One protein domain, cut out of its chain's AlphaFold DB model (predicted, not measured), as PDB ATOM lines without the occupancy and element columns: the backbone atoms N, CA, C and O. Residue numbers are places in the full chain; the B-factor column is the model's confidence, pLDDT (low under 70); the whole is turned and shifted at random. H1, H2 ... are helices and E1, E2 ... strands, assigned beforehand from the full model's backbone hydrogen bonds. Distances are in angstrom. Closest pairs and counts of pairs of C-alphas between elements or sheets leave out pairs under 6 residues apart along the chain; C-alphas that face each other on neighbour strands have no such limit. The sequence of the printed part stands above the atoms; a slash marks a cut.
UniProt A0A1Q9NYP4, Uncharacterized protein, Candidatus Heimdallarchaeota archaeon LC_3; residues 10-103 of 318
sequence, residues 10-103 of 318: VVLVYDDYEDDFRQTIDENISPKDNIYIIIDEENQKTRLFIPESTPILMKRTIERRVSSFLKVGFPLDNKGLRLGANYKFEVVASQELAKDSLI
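AT A GLANCE: This is residues 10 to 103 of the 318 residues of an uncharacterized protein of Candidatus Heimdallarchaeota archaeon LC_3 (UniProt A0A1Q9NYP4). A strongly twisted sheet of five strands has the long helix H1 packed on one face, making two layers, while the small hairpin E5 and E6 sits by the helix's last turn. The short H2 only grazes the sheet, apart from H1. The 94 printed residues hold two named helices and seven strands, in the order E1 E2 E3 E4 H1 E5 E6 E7 H2. The larger sheet runs E2 E1 E3 E4 E7 and is mixed; the class is mixed, helices and strands. The whole is compact, with a radius of gyration of the C-alphas of 12.6 A, and rounded, spanning 35 by 28 by 26 A.

HOW THE PARTS SIT: Start at E3, residues 36 to 40, and E4, residues 45 to 50, an antiparallel hairpin with N 38 and O 47 at 2.9 A. E1, residues 10 to 15, is antiparallel to E3, with N 12 and O 37 at 2.8 A. E2, residues 20 to 23, is an edge strand, in an antiparallel hairpin with E1; N 13 and O 22 are 2.9 A apart. At the other edge, E7, residues 88 to 93, is parallel to E4, with N 48 and O 90 at 2.9 A. H1, residues 56 to 72, is on this sheet; its closest C-alphas to E4 are Lys 59 and Ile 50, 7.7 A. E5, residues 74 to 76, and E6, residues 81 to 83, form an antiparallel hairpin, with N 76 and O 81 at 2.8 A. H2, residues 99 to 102, only grazes the five-stranded sheet with residues 101 to 102. In H1, 11 of 13 O i to N i+4 pairs are within hydrogen-bond range; H2 is too short for one.

IN THESE COORDINATES: Find C-alpha 10 at (123.475, -58.419, 129.200), where E1 begins. H1 runs 25.5 A from C-alpha 56 at (137.771, -61.315, 107.787); E7 spans 16.7 A and E4 16.3 A. H2 ends at C-alpha 102, (117.320, -60.082, 122.649).

THE WHOLE: The C-alphas farthest apart, Ser 53 and Lys 79, are 36.9 A apart. The printed part has no cut, and its one long link is residues 24 to 35. Look for pLDDT under 70 at residues 16 to 18, 24 to 32, 76 to 81 and 99 to 103.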
ATOM      1  N   VAL A  10     123.096 -59.686 129.844       74.56
ATOM      2  CA  VAL A  10     123.475 -58.419 129.200       74.56
ATOM      3  C   VAL A  10     123.657 -58.640 127.710       74.56
ATOM      4  O   VAL A  10     124.330 -59.585 127.299       74.56
ATOM      5  N   VAL A  11     123.073 -57.747 126.912       78.38
ATOM      6  CA  VAL A  11     123.227 -57.717 125.459       78.38
ATOM      7  C   VAL A  11     123.951 -56.436 125.073       78.38
ATOM      8  O   VAL A  11     123.510 -55.333 125.403       78.38
ATOM      9  N   LEU A  12     125.065 -56.596 124.371       80.44
ATOM     10  CA  LEU A  12     125.851 -55.510 123.809       80.44
ATOM     11  C   LEU A  12     125.798 -55.600 122.293       80.44
ATOM     12  O   LEU A  12     125.892 -56.696 121.741       80.44
ATOM     13  N   VAL A  13     125.689 -54.457 121.634       83.56
ATOM     14  CA  VAL A  13     125.781 -54.335 120.181       83.56
ATOM     15  C   VAL A  13     127.085 -53.632 119.834       83.56
ATOM     16  O   VAL A  13     127.503 -52.713 120.542       83.56
ATOM     17  N   TYR A  14     127.751 -54.103 118.786       81.75
ATOM     18  CA  TYR A  14     128.930 -53.444 118.245       81.75
ATOM     19  C   TYR A  14     128.518 -52.157 117.529       81.75
ATOM     20  O   TYR A  14     127.571 -52.154 116.743       81.75
ATOM     21  N   ASP A  15     129.217 -51.073 117.831       75.12
ATOM     22  CA  ASP A  15     129.028 -49.769 117.223       75.12
ATOM     23  C   ASP A  15     130.187 -49.497 116.261       75.12
ATOM     24  O   ASP A  15     131.328 -49.308 116.690       75.12
ATOM     25  N   ASP A  16     129.898 -49.490 114.959       66.75
ATOM     26  CA  ASP A  16     130.909 -49.292 113.914       66.75
ATOM     27  C   ASP A  16     131.588 -47.912 113.993       66.75
ATOM     28  O   ASP A  16     132.707 -47.754 113.503       66.75
ATOM     29  N   TYR A  17     130.939 -46.909 114.602       59.88
ATOM     30  CA  TYR A  17     131.480 -45.552 114.705       59.88
ATOM     31  C   TYR A  17     132.473 -45.410 115.858       59.88
ATOM     32  O   TYR A  17     133.530 -44.804 115.692       59.88
ATOM     33  N   GLU A  18     132.144 -45.986 117.012       61.72
ATOM     34  CA  GLU A  18     133.014 -45.992 118.198       61.72
ATOM     35  C   GLU A  18     134.044 -47.140 118.155       61.72
ATOM     36  O   GLU A  18     134.971 -47.192 118.968       61.72
ATOM     37  N   ASP A  19     133.886 -48.065 117.200       71.56
ATOM     38  CA  ASP A  19     134.630 -49.324 117.101       71.56
ATOM     39  C   ASP A  19     134.559 -50.108 118.432       71.56
ATOM     40  O   ASP A  19     135.519 -50.745 118.855       71.56
ATOM     41  N   ASP A  20     133.439 -50.057 119.156       75.88
ATOM     42  CA  ASP A  20     133.313 -50.690 120.477       75.88
ATOM     43  C   ASP A  20     131.904 -51.222 120.764       75.88
ATOM     44  O   ASP A  20     130.944 -50.946 120.049       75.88
ATOM     45  N   PHE A  21     131.777 -52.034 121.812       78.69
ATOM     46  CA  PHE A  21     130.510 -52.607 122.241       78.69
ATOM     47  C   PHE A  21     129.800 -51.702 123.241       78.69
ATOM     48  O   PHE A  21     130.353 -51.336 124.278       78.69
ATOM     49  N   ARG A  22     128.520 -51.428 122.985       73.00
ATOM     50  CA  ARG A  22     127.653 -50.684 123.904       73.00
ATOM     51  C   ARG A  22     126.413 -51.475 124.271       73.00
ATOM     52  O   ARG A  22     125.923 -52.291 123.491       73.00
ATOM     53  N   GLN A  23     125.864 -51.196 125.448       72.06
ATOM     54  CA  GLN A  23     124.542 -51.697 125.796       72.06
ATOM     55  C   GLN A  23     123.499 -51.039 124.888       72.06
ATOM     56  O   GLN A  23     123.569 -49.842 124.594       72.06
ATOM     57  N   THR A  24     122.530 -51.826 124.438       60.91
ATOM     58  CA  THR A  24     121.382 -51.320 123.689       60.91
ATOM     59  C   THR A  24     120.089 -51.729 124.379       60.91
ATOM     60  O   THR A  24     119.994 -52.820 124.939       60.91
ATOM     61  N   ILE A  25     119.115 -50.824 124.357       54.41
ATOM     62  CA  ILE A  25     117.724 -51.058 124.776       54.41
ATOM     63  C   ILE A  25     116.780 -51.107 123.570       54.41
ATOM     64  O   ILE A  25     115.570 -51.195 123.734       54.41
ATOM     65  N   ASP A  26     117.326 -50.989 122.359       55.31
ATOM     66  CA  ASP A  26     116.548 -50.994 121.129       55.31
ATOM     67  C   ASP A  26     116.193 -52.434 120.741       55.31
ATOM     68  O   ASP A  26     117.038 -53.215 120.297       55.31
ATOM     69  N   GLU A  27     114.921 -52.772 120.941       55.72
ATOM     70  CA  GLU A  27     114.338 -54.083 120.648       55.72
ATOM     71  C   GLU A  27     114.158 -54.333 119.140       55.72
ATOM     72  O   GLU A  27     113.893 -55.464 118.732       55.72
ATOM     73  N   ASN A  28     114.324 -53.306 118.294       56.81
ATOM     74  CA  ASN A  28     114.118 -53.400 116.847       56.81
ATOM     75  C   ASN A  28     115.405 -53.684 116.055       56.81
ATOM     76  O   ASN A  28     115.355 -53.790 114.827       56.81
ATOM     77  N   ILE A  29     116.558 -53.822 116.719       63.12
ATOM     78  CA  ILE A  29     117.829 -54.100 116.037       63.12
ATOM     79  C   ILE A  29     117.811 -55.526 115.470       63.12
ATOM     80  O   ILE A  29     117.644 -56.505 116.197       63.12
ATOM     81  N   SER A  30     118.027 -55.646 114.158       67.38
ATOM     82  CA  SER A  30     118.034 -56.928 113.444       67.38
ATOM     83  C   SER A  30     119.216 -57.819 113.866       67.38
ATOM     84  O   SER A  30     120.363 -57.445 113.593       67.38
ATOM     85  N   PRO A  31     118.963 -59.032 114.414       63.44
ATOM     86  CA  PRO A  31     120.003 -59.997 114.782       63.44
ATOM     87  C   PRO A  31     120.953 -60.359 113.639       63.44
ATOM     88  O   PRO A  31     122.097 -60.725 113.870       63.44
ATOM     89  N   LYS A  32     120.466 -60.303 112.396       67.88
ATOM     90  CA  LYS A  32     121.204 -60.784 111.223       67.88
ATOM     91  C   LYS A  32     122.222 -59.778 110.704       67.88
ATOM     92  O   LYS A  32     123.207 -60.190 110.102       67.88
ATOM     93  N   ASP A  33     121.992 -58.498 110.965       72.94
ATOM     94  CA  ASP A  33     122.744 -57.405 110.344       72.94
ATOM     95  C   ASP A  33     123.768 -56.779 111.297       72.94
ATOM     96  O   ASP A  33     124.560 -55.940 110.886       72.94
ATOM     97  N   ASN A  34     123.769 -57.191 112.568       80.06
ATOM     98  CA  ASN A  34     124.576 -56.581 113.618       80.06
ATOM     99  C   ASN A  34     125.417 -57.622 114.359       80.06
ATOM    100  O   ASN A  34     125.129 -58.821 114.352       80.06
ATOM    101  N   ILE A  35     126.467 -57.137 115.017       84.88
ATOM    102  CA  ILE A  35     127.373 -57.945 115.832       84.88
ATOM    103  C   ILE A  35     127.000 -57.761 117.300       84.88
ATOM    104  O   ILE A  35     126.840 -56.630 117.761       84.88
ATOM    105  N   TYR A  36     126.891 -58.863 118.044       85.81
ATOM    106  CA  TYR A  36     126.441 -58.834 119.435       85.81
ATOM    107  C   TYR A  36     127.381 -59.564 120.374       85.81
ATOM    108  O   TYR A  36     127.921 -60.610 120.028       85.81
ATOM    109  N   ILE A  37     127.466 -59.089 121.612       87.25
ATOM    110  CA  ILE A  37     127.921 -59.902 122.738       87.25
ATOM    111  C   ILE A  37     126.736 -60.153 123.656       87.25
ATOM    112  O   ILE A  37     126.059 -59.218 124.078       87.25
ATOM    113  N   ILE A  38     126.517 -61.415 124.005       85.19
ATOM    114  CA  ILE A  38     125.578 -61.802 125.054       85.19
ATOM    115  C   ILE A  38     126.373 -62.381 126.214       85.19
ATOM    116  O   ILE A  38     127.087 -63.372 126.044       85.19
ATOM    117  N   ILE A  39     126.229 -61.766 127.385       84.62
ATOM    118  CA  ILE A  39     126.816 -62.220 128.645       84.62
ATOM    119  C   ILE A  39     125.695 -62.827 129.480       84.62
ATOM    120  O   ILE A  39     124.716 -62.152 129.799       84.62
ATOM    121  N   ASP A  40     125.843 -64.102 129.806       81.12
ATOM    122  CA  ASP A  40     124.903 -64.899 130.581       81.12
ATOM    123  C   ASP A  40     125.575 -65.294 131.901       81.12
ATOM    124  O   ASP A  40     126.479 -66.136 131.925       81.12
ATOM    125  N   GLU A  41     125.175 -64.629 132.988       76.44
ATOM    126  CA  GLU A  41     125.710 -64.876 134.332       76.44
ATOM    127  C   GLU A  41     125.316 -66.243 134.879       76.44
ATOM    128  O   GLU A  41     126.142 -66.919 135.491       76.44
ATOM    129  N   GLU A  42     124.085 -66.678 134.612       76.00
ATOM    130  CA  GLU A  42     123.556 -67.947 135.105       76.00
ATOM    131  C   GLU A  42     124.385 -69.119 134.575       76.00
ATOM    132  O   GLU A  42     124.801 -70.002 135.323       76.00
ATOM    133  N   ASN A  43     124.689 -69.083 133.279       80.44
ATOM    134  CA  ASN A  43     125.458 -70.129 132.620       80.44
ATOM    135  C   ASN A  43     126.972 -69.868 132.611       80.44
ATOM    136  O   ASN A  43     127.714 -70.699 132.078       80.44
ATOM    137  N   GLN A  44     127.427 -68.729 133.149       83.00
ATOM    138  CA  GLN A  44     128.807 -68.232 133.068       83.00
ATOM    139  C   GLN A  44     129.382 -68.325 131.647       83.00
ATOM    140  O   GLN A  44     130.488 -68.833 131.412       83.00
ATOM    141  N   LYS A  45     128.593 -67.863 130.673       85.62
ATOM    142  CA  LYS A  45     128.917 -67.923 129.245       85.62
ATOM    143  C   LYS A  45     128.864 -66.544 128.613       85.62
ATOM    144  O   LYS A  45     127.968 -65.751 128.881       85.62
ATOM    145  N   THR A  46     129.793 -66.314 127.700       88.31
ATOM    146  CA  THR A  46     129.842 -65.132 126.850       88.31
ATOM    147  C   THR A  46     129.846 -65.577 125.395       88.31
ATOM    148  O   THR A  46     130.703 -66.356 124.980       88.31
ATOM    149  N   ARG A  47     128.897 -65.075 124.608       89.00
ATOM    150  CA  ARG A  47     128.745 -65.414 123.189       89.00
ATOM    151  C   ARG A  47     128.923 -64.181 122.332       89.00
ATOM    152  O   ARG A  47     128.239 -63.190 122.570       89.00
ATOM    153  N   LEU A  48     129.802 -64.257 121.341       89.88
ATOM    154  CA  LEU A  48     129.951 -63.244 120.302       89.88
ATOM    155  C   LEU A  48     129.231 -63.720 119.039       89.88
ATOM    156  O   LEU A  48     129.629 -64.719 118.450       89.88
ATOM    157  N   PHE A  49     128.195 -63.003 118.625       88.50
ATOM    158  CA  PHE A  49     127.429 -63.274 117.415       88.50
ATOM    159  C   PHE A  49     127.910 -62.362 116.292       88.50
ATOM    160  O   PHE A  49     127.865 -61.143 116.447       88.50
ATOM    161  N   ILE A  50     128.369 -62.937 115.179       86.75
ATOM    162  CA  ILE A  50     128.910 -62.184 114.036       86.75
ATOM    163  C   ILE A  50     128.171 -62.592 112.753       86.75
ATOM    164  O   ILE A  50     128.052 -63.796 112.506       86.75
ATOM    165  N   PRO A  51     127.698 -61.641 111.923       87.81
ATOM    166  CA  PRO A  51     127.185 -61.944 110.594       87.81
ATOM    167  C   PRO A  51     128.225 -62.641 109.715       87.81
ATOM    168  O   PRO A  51     129.400 -62.279 109.685       87.81
ATOM    169  N   GLU A  52     127.791 -63.625 108.933       82.56
ATOM    170  CA  GLU A  52     128.680 -64.318 107.983       82.56
ATOM    171  C   GLU A  52     129.249 -63.381 106.907       82.56
ATOM    172  O   GLU A  52     130.339 -63.617 106.391       82.56
ATOM    173  N   SER A  53     128.531 -62.300 106.593       81.25
ATOM    174  CA  SER A  53     128.953 -61.264 105.649       81.25
ATOM    175  C   SER A  53     130.065 -60.354 106.186       81.25
ATOM    176  O   SER A  53     130.612 -59.557 105.422       81.25
ATOM    177  N   THR A  54     130.426 -60.448 107.472       82.88
ATOM    178  CA  THR A  54     131.448 -59.587 108.082       82.88
ATOM    179  C   THR A  54     132.844 -59.874 107.502       82.88
ATOM    180  O   THR A  54     133.309 -61.018 107.544       82.88
ATOM    181  N   PRO A  55     133.581 -58.851 107.018       86.62
ATOM    182  CA  PRO A  55     134.928 -59.033 106.477       86.62
ATOM    183  C   PRO A  55     135.905 -59.686 107.470       86.62
ATOM    184  O   PRO A  55     135.932 -59.354 108.654       86.62
ATOM    185  N   ILE A  56     136.799 -60.551 106.971       82.38
ATOM    186  CA  ILE A  56     137.771 -61.315 107.787       82.38
ATOM    187  C   ILE A  56     138.637 -60.409 108.680       82.38
ATOM    188  O   ILE A  56     138.919 -60.746 109.831       82.38
ATOM    189  N   LEU A  57     139.064 -59.255 108.158       76.62
ATOM    190  CA  LEU A  57     139.857 -58.270 108.903       76.62
ATOM    191  C   LEU A  57     139.065 -57.669 110.071       76.62
ATOM    192  O   LEU A  57     139.589 -57.578 111.178       76.62
ATOM    193  N   MET A  58     137.795 -57.334 109.842       78.62
ATOM    194  CA  MET A  58     136.891 -56.802 110.861       78.62
ATOM    195  C   MET A  58     136.615 -57.848 111.946       78.62
ATOM    196  O   MET A  58     136.750 -57.556 113.130       78.62
ATOM    197  N   LYS A  59     136.370 -59.106 111.553       82.81
ATOM    198  CA  LYS A  59     136.195 -60.227 112.488       82.81
ATOM    199  C   LYS A  59     137.385 -60.378 113.446       82.81
ATOM    200  O   LYS A  59     137.190 -60.461 114.655       82.81
ATOM    201  N   ARG A  60     138.620 -60.332 112.928       80.94
ATOM    202  CA  ARG A  60     139.845 -60.405 113.752       80.94
ATOM    203  C   ARG A  60     139.980 -59.226 114.718       80.94
ATOM    204  O   ARG A  60     140.396 -59.418 115.861       80.94
ATOM    205  N   THR A  61     139.646 -58.015 114.273       79.56
ATOM    206  CA  THR A  61     139.666 -56.816 115.126       79.56
ATOM    207  C   THR A  61     138.678 -56.948 116.279       79.56
ATOM    208  O   THR A  61     139.045 -56.708 117.431       79.56
ATOM    209  N   ILE A  62     137.463 -57.401 115.981       82.75
ATOM    210  CA  ILE A  62     136.390 -57.569 116.958       82.75
ATOM    211  C   ILE A  62     136.742 -58.661 117.967       82.75
ATOM    212  O   ILE A  62     136.720 -58.403 119.167       82.75
ATOM    213  N   GLU A  63     137.171 -59.844 117.522       82.69
ATOM    214  CA  GLU A  63     137.599 -60.928 118.420       82.69
ATOM    215  C   GLU A  63     138.723 -60.481 119.375       82.69
ATOM    216  O   GLU A  63     138.695 -60.791 120.570       82.69
ATOM    217  N   ARG A  64     139.682 -59.676 118.889       79.94
ATOM    218  CA  ARG A  64     140.744 -59.095 119.727       79.94
ATOM    219  C   ARG A  64     140.191 -58.135 120.786       79.94
ATOM    220  O   ARG A  64     140.663 -58.158 121.923       79.94
ATOM    221  N   ARG A  65     139.206 -57.303 120.434       77.12
ATOM    222  CA  ARG A  65     138.541 -56.381 121.374       77.12
ATOM    223  C   ARG A  65     137.780 -57.151 122.451       77.12
ATOM    224  O   ARG A  65     137.984 -56.904 123.640       77.12
ATOM    225  N   VAL A  66     137.012 -58.164 122.051       82.06
ATOM    226  CA  VAL A  66     136.278 -59.035 122.981       82.06
ATOM    227  C   VAL A  66     137.232 -59.765 123.930       82.06
ATOM    228  O   VAL A  66     136.962 -59.835 125.125       82.06
ATOM    229  N   SER A  67     138.397 -60.216 123.452       78.81
ATOM    230  CA  SER A  67     139.425 -60.849 124.296       78.81
ATOM    231  C   SER A  67     139.910 -59.965 125.454       78.81
ATOM    232  O   SER A  67     140.181 -60.470 126.545       78.81
ATOM    233  N   SER A  68     140.002 -58.646 125.244       71.81
ATOM    234  CA  SER A  68     140.341 -57.694 126.309       71.81
ATOM    235  C   SER A  68     139.240 -57.651 127.368       71.81
ATOM    236  O   SER A  68     139.511 -57.810 128.558       71.81
ATOM    237  N   PHE A  69     137.986 -57.528 126.923       74.00
ATOM    238  CA  PHE A  69     136.818 -57.499 127.796       74.00
ATOM    239  C   PHE A  69     136.660 -58.798 128.608       74.00
ATOM    240  O   PHE A  69     136.429 -58.718 129.811       74.00
ATOM    241  N   LEU A  70     136.876 -59.978 128.018       77.50
ATOM    242  CA  LEU A  70     136.742 -61.270 128.712       77.50
ATOM    243  C   LEU A  70     137.656 -61.417 129.936       77.50
ATOM    244  O   LEU A  70     137.341 -62.179 130.848       77.50
ATOM    245  N   LYS A  71     138.781 -60.692 129.986       78.69
ATOM    246  CA  LYS A  71     139.715 -60.731 131.124       78.69
ATOM    247  C   LYS A  71     139.257 -59.873 132.298       78.69
ATOM    248  O   LYS A  71     139.553 -60.195 133.443       78.69
ATOM    249  N   VAL A  72     138.587 -58.759 132.011       77.94
ATOM    250  CA  VAL A  72     138.256 -57.734 133.013       77.94
ATOM    251  C   VAL A  72     136.770 -57.682 133.350       77.94
ATOM    252  O   VAL A  72     136.424 -57.224 134.431       77.94
ATOM    253  N   GLY A  73     135.898 -58.165 132.467       79.50
ATOM    254  CA  GLY A  73     134.444 -58.057 132.564       79.50
ATOM    255  C   GLY A  73     133.904 -56.701 132.101       79.50
ATOM    256  O   GLY A  73     134.615 -55.690 132.087       79.50
ATOM    257  N   PHE A  74     132.630 -56.689 131.720       76.25
ATOM    258  CA  PHE A  74     131.894 -55.552 131.179       76.25
ATOM    259  C   PHE A  74     131.328 -54.732 132.334       76.25
ATOM    260  O   PHE A  74     130.649 -55.309 133.186       76.25
ATOM    261  N   PRO A  75     131.597 -53.423 132.407       73.94
ATOM    262  CA  PRO A  75     131.100 -52.591 133.492       73.94
ATOM    263  C   PRO A  75     129.570 -52.433 133.443       73.94
ATOM    264  O   PRO A  75     129.016 -52.083 132.408       73.94
ATOM    265  N   LEU A  76     128.898 -52.654 134.575       62.62
ATOM    266  CA  LEU A  76     127.467 -52.406 134.770       62.62
ATOM    267  C   LEU A  76     127.271 -51.073 135.499       62.62
ATOM    268  O   LEU A  76     127.512 -50.989 136.708       62.62
ATOM    269  N   ASP A  77     126.829 -50.052 134.760       56.50
ATOM    270  CA  ASP A  77     126.589 -48.684 135.235       56.50
ATOM    271  C   ASP A  77     127.750 -48.063 136.052       56.50
ATOM    272  O   ASP A  77     128.841 -48.609 136.229       56.50
ATOM    273  N   ASN A  78     127.513 -46.867 136.597       47.84
ATOM    274  CA  ASN A  78     128.474 -46.073 137.372       47.84
ATOM    275  C   ASN A  78     128.867 -46.677 138.742       47.84
ATOM    276  O   ASN A  78     129.419 -45.973 139.587       47.84
ATOM    277  N   LYS A  79     128.575 -47.959 139.006       49.78
ATOM    278  CA  LYS A  79     128.762 -48.604 140.321       49.78
ATOM    279  C   LYS A  79     129.992 -49.515 140.406       49.78
ATOM    280  O   LYS A  79     130.206 -50.150 141.435       49.78
ATOM    281  N   GLY A  80     130.809 -49.586 139.351       56.22
ATOM    282  CA  GLY A  80     132.076 -50.331 139.357       56.22
ATOM    283  C   GLY A  80     131.937 -51.859 139.365       56.22
ATOM    284  O   GLY A  80     132.940 -52.557 139.506       56.22
ATOM    285  N   LEU A  81     130.720 -52.385 139.198       61.16
ATOM    286  CA  LEU A  81     130.467 -53.811 138.998       61.16
ATOM    287  C   LEU A  81     130.865 -54.216 137.580       61.16
ATOM    288  O   LEU A  81     130.647 -53.452 136.644       61.16
ATOM    289  N   ARG A  82     131.439 -55.411 137.418       74.81
ATOM    290  CA  ARG A  82     131.808 -55.963 136.111       74.81
ATOM    291  C   ARG A  82     131.249 -57.368 135.935       74.81
ATOM    292  O   ARG A  82     131.387 -58.187 136.837       74.81
ATOM    293  N   LEU A  83     130.666 -57.642 134.773       74.44
ATOM    294  CA  LEU A  83     130.033 -58.915 134.435       74.44
ATOM    295  C   LEU A  83     130.807 -59.650 133.336       74.44
ATOM    296  O   LEU A  83     131.358 -59.021 132.438       74.44
ATOM    297  N   GLY A  84     130.842 -60.980 133.366       75.94
ATOM    298  CA  GLY A  84     131.392 -61.762 132.252       75.94
ATOM    299  C   GLY A  84     132.910 -61.942 132.234       75.94
ATOM    300  O   GLY A  84     133.441 -62.489 131.269       75.94
ATOM    301  N   ALA A  85     133.619 -61.502 133.280       81.38
ATOM    302  CA  ALA A  85     135.048 -61.773 133.424       81.38
ATOM    303  C   ALA A  85     135.287 -63.279 133.622       81.38
ATOM    304  O   ALA A  85     134.676 -63.893 134.494       81.38
ATOM    305  N   ASN A  86     136.206 -63.860 132.850       79.19
ATOM    306  CA  ASN A  86     136.581 -65.281 132.891       79.19
ATOM    307  C   ASN A  86     135.447 -66.276 132.578       79.19
ATOM    308  O   ASN A  86     135.565 -67.460 132.892       79.19
ATOM    309  N   TYR A  87     134.361 -65.830 131.947       85.12
ATOM    310  CA  TYR A  87     133.296 -66.726 131.491       85.12
ATOM    311  C   TYR A  87     133.723 -67.522 130.260       85.12
ATOM    312  O   TYR A  87     134.595 -67.101 129.492       85.12
ATOM    313  N   LYS A  88     133.085 -68.677 130.044       84.88
ATOM    314  CA  LYS A  88     133.345 -69.492 128.855       84.88
ATOM    315  C   LYS A  88     132.941 -68.704 127.609       84.88
ATOM    316  O   LYS A  88     131.794 -68.281 127.499       84.88
ATOM    317  N   PHE A  89     133.875 -68.539 126.678       86.06
ATOM    318  CA  PHE A  89     133.681 -67.736 125.475       86.06
ATOM    319  C   PHE A  89     133.478 -68.592 124.226       86.06
ATOM    320  O   PHE A  89     134.228 -69.543 124.003       86.06
ATOM    321  N   GLU A  90     132.504 -68.225 123.396       88.62
ATOM    322  CA  GLU A  90     132.290 -68.820 122.076       88.62
ATOM    323  C   GLU A  90     131.888 -67.770 121.032       88.62
ATOM    324  O   GLU A  90     131.206 -66.790 121.339       88.62
ATOM    325  N   VAL A  91     132.330 -67.984 119.791       86.50
ATOM    326  CA  VAL A  91     131.941 -67.182 118.626       86.50
ATOM    327  C   VAL A  91     130.914 -67.980 117.833       86.50
ATOM    328  O   VAL A  91     131.159 -69.139 117.506       86.50
ATOM    329  N   VAL A  92     129.777 -67.360 117.542       87.19
ATOM    330  CA  VAL A  92     128.593 -67.980 116.939       87.19
ATOM    331  C   VAL A  92     128.162 -67.152 115.724       87.19
ATOM    332  O   VAL A  92     128.357 -65.934 115.695       87.19
ATOM    333  N   ALA A  93     127.590 -67.789 114.703       82.62
ATOM    334  CA  ALA A  93     126.998 -67.062 113.582       82.62
ATOM    335  C   ALA A  93     125.758 -66.281 114.054       82.62
ATOM    336  O   ALA A  93     124.939 -66.798 114.817       82.62
ATOM    337  N   SER A  94     125.594 -65.026 113.626       79.62
ATOM    338  CA  SER A  94     124.483 -64.181 114.098       79.62
ATOM    339  C   SER A  94     123.100 -64.711 113.704       79.62
ATOM    340  O   SER A  94     122.110 -64.458 114.387       79.62
ATOM    341  N   GLN A  95     123.028 -65.529 112.653       76.94
ATOM    342  CA  GLN A  95     121.818 -66.205 112.196       76.94
ATOM    343  C   GLN A  95     121.317 -67.277 113.177       76.94
ATOM    344  O   GLN A  95     120.135 -67.618 113.135       76.94
ATOM    345  N   GLU A  96     122.181 -67.784 114.061       74.81
ATOM    346  CA  GLU A  96     121.817 -68.730 115.123       74.81
ATOM    347  C   GLU A  96     121.221 -68.025 116.356       74.81
ATOM    348  O   GLU A  96     120.743 -68.682 117.285       74.81
ATOM    349  N   LEU A  97     121.219 -66.684 116.389       74.50
ATOM    350  CA  LEU A  97     120.624 -65.918 117.476       74.50
ATOM    351  C   LEU A  97     119.093 -65.922 117.365       74.50
ATOM    352  O   LEU A  97     118.504 -65.280 116.492       74.50
ATOM    353  N   ALA A  98     118.435 -66.621 118.290       70.06
ATOM    354  CA  ALA A  98     116.981 -66.598 118.407       70.06
ATOM    355  C   ALA A  98     116.493 -65.163 118.714       70.06
ATOM    356  O   ALA A  98     117.051 -64.496 119.584       70.06
ATOM    357  N   LYS A  99     115.470 -64.656 118.009       63.97
ATOM    358  CA  LYS A  99     115.007 -63.252 118.142       63.97
ATOM    359  C   LYS A  99     114.619 -62.885 119.582       63.97
ATOM    360  O   LYS A  99     114.898 -61.791 120.052       63.97
ATOM    361  N   ASP A 100     114.025 -63.830 120.288       61.03
ATOM    362  CA  ASP A 100     113.618 -63.789 121.691       61.03
ATOM    363  C   ASP A 100     114.791 -63.736 122.685       61.03
ATOM    364  O   ASP A 100     114.620 -63.285 123.818       61.03
ATOM    365  N   SER A 101     116.010 -64.087 122.257       62.00
ATOM    366  CA  SER A 101     117.222 -63.919 123.069       62.00
ATOM    367  C   SER A 101     117.640 -62.461 123.278       62.00
ATOM    368  O   SER A 101     118.470 -62.209 124.151       62.00
ATOM    369  N   LEU A 102     117.075 -61.521 122.514       59.28
ATOM    370  CA  LEU A 102     117.320 -60.082 122.649       59.28
ATOM    371  C   LEU A 102     116.305 -59.371 123.567       59.28
ATOM    372  O   LEU A 102     116.538 -58.233 123.954       59.28
ATOM    373  N   ILE A 103     115.203 -60.031 123.952       50.03
ATOM    374  CA  ILE A 103     113.989 -59.373 124.486       50.03
ATOM    375  C   ILE A 103     114.004 -59.175 126.021       50.03
ATOM    376  O   ILE A 103     113.044 -58.681 126.602       50.03
TER     377      ILE A 103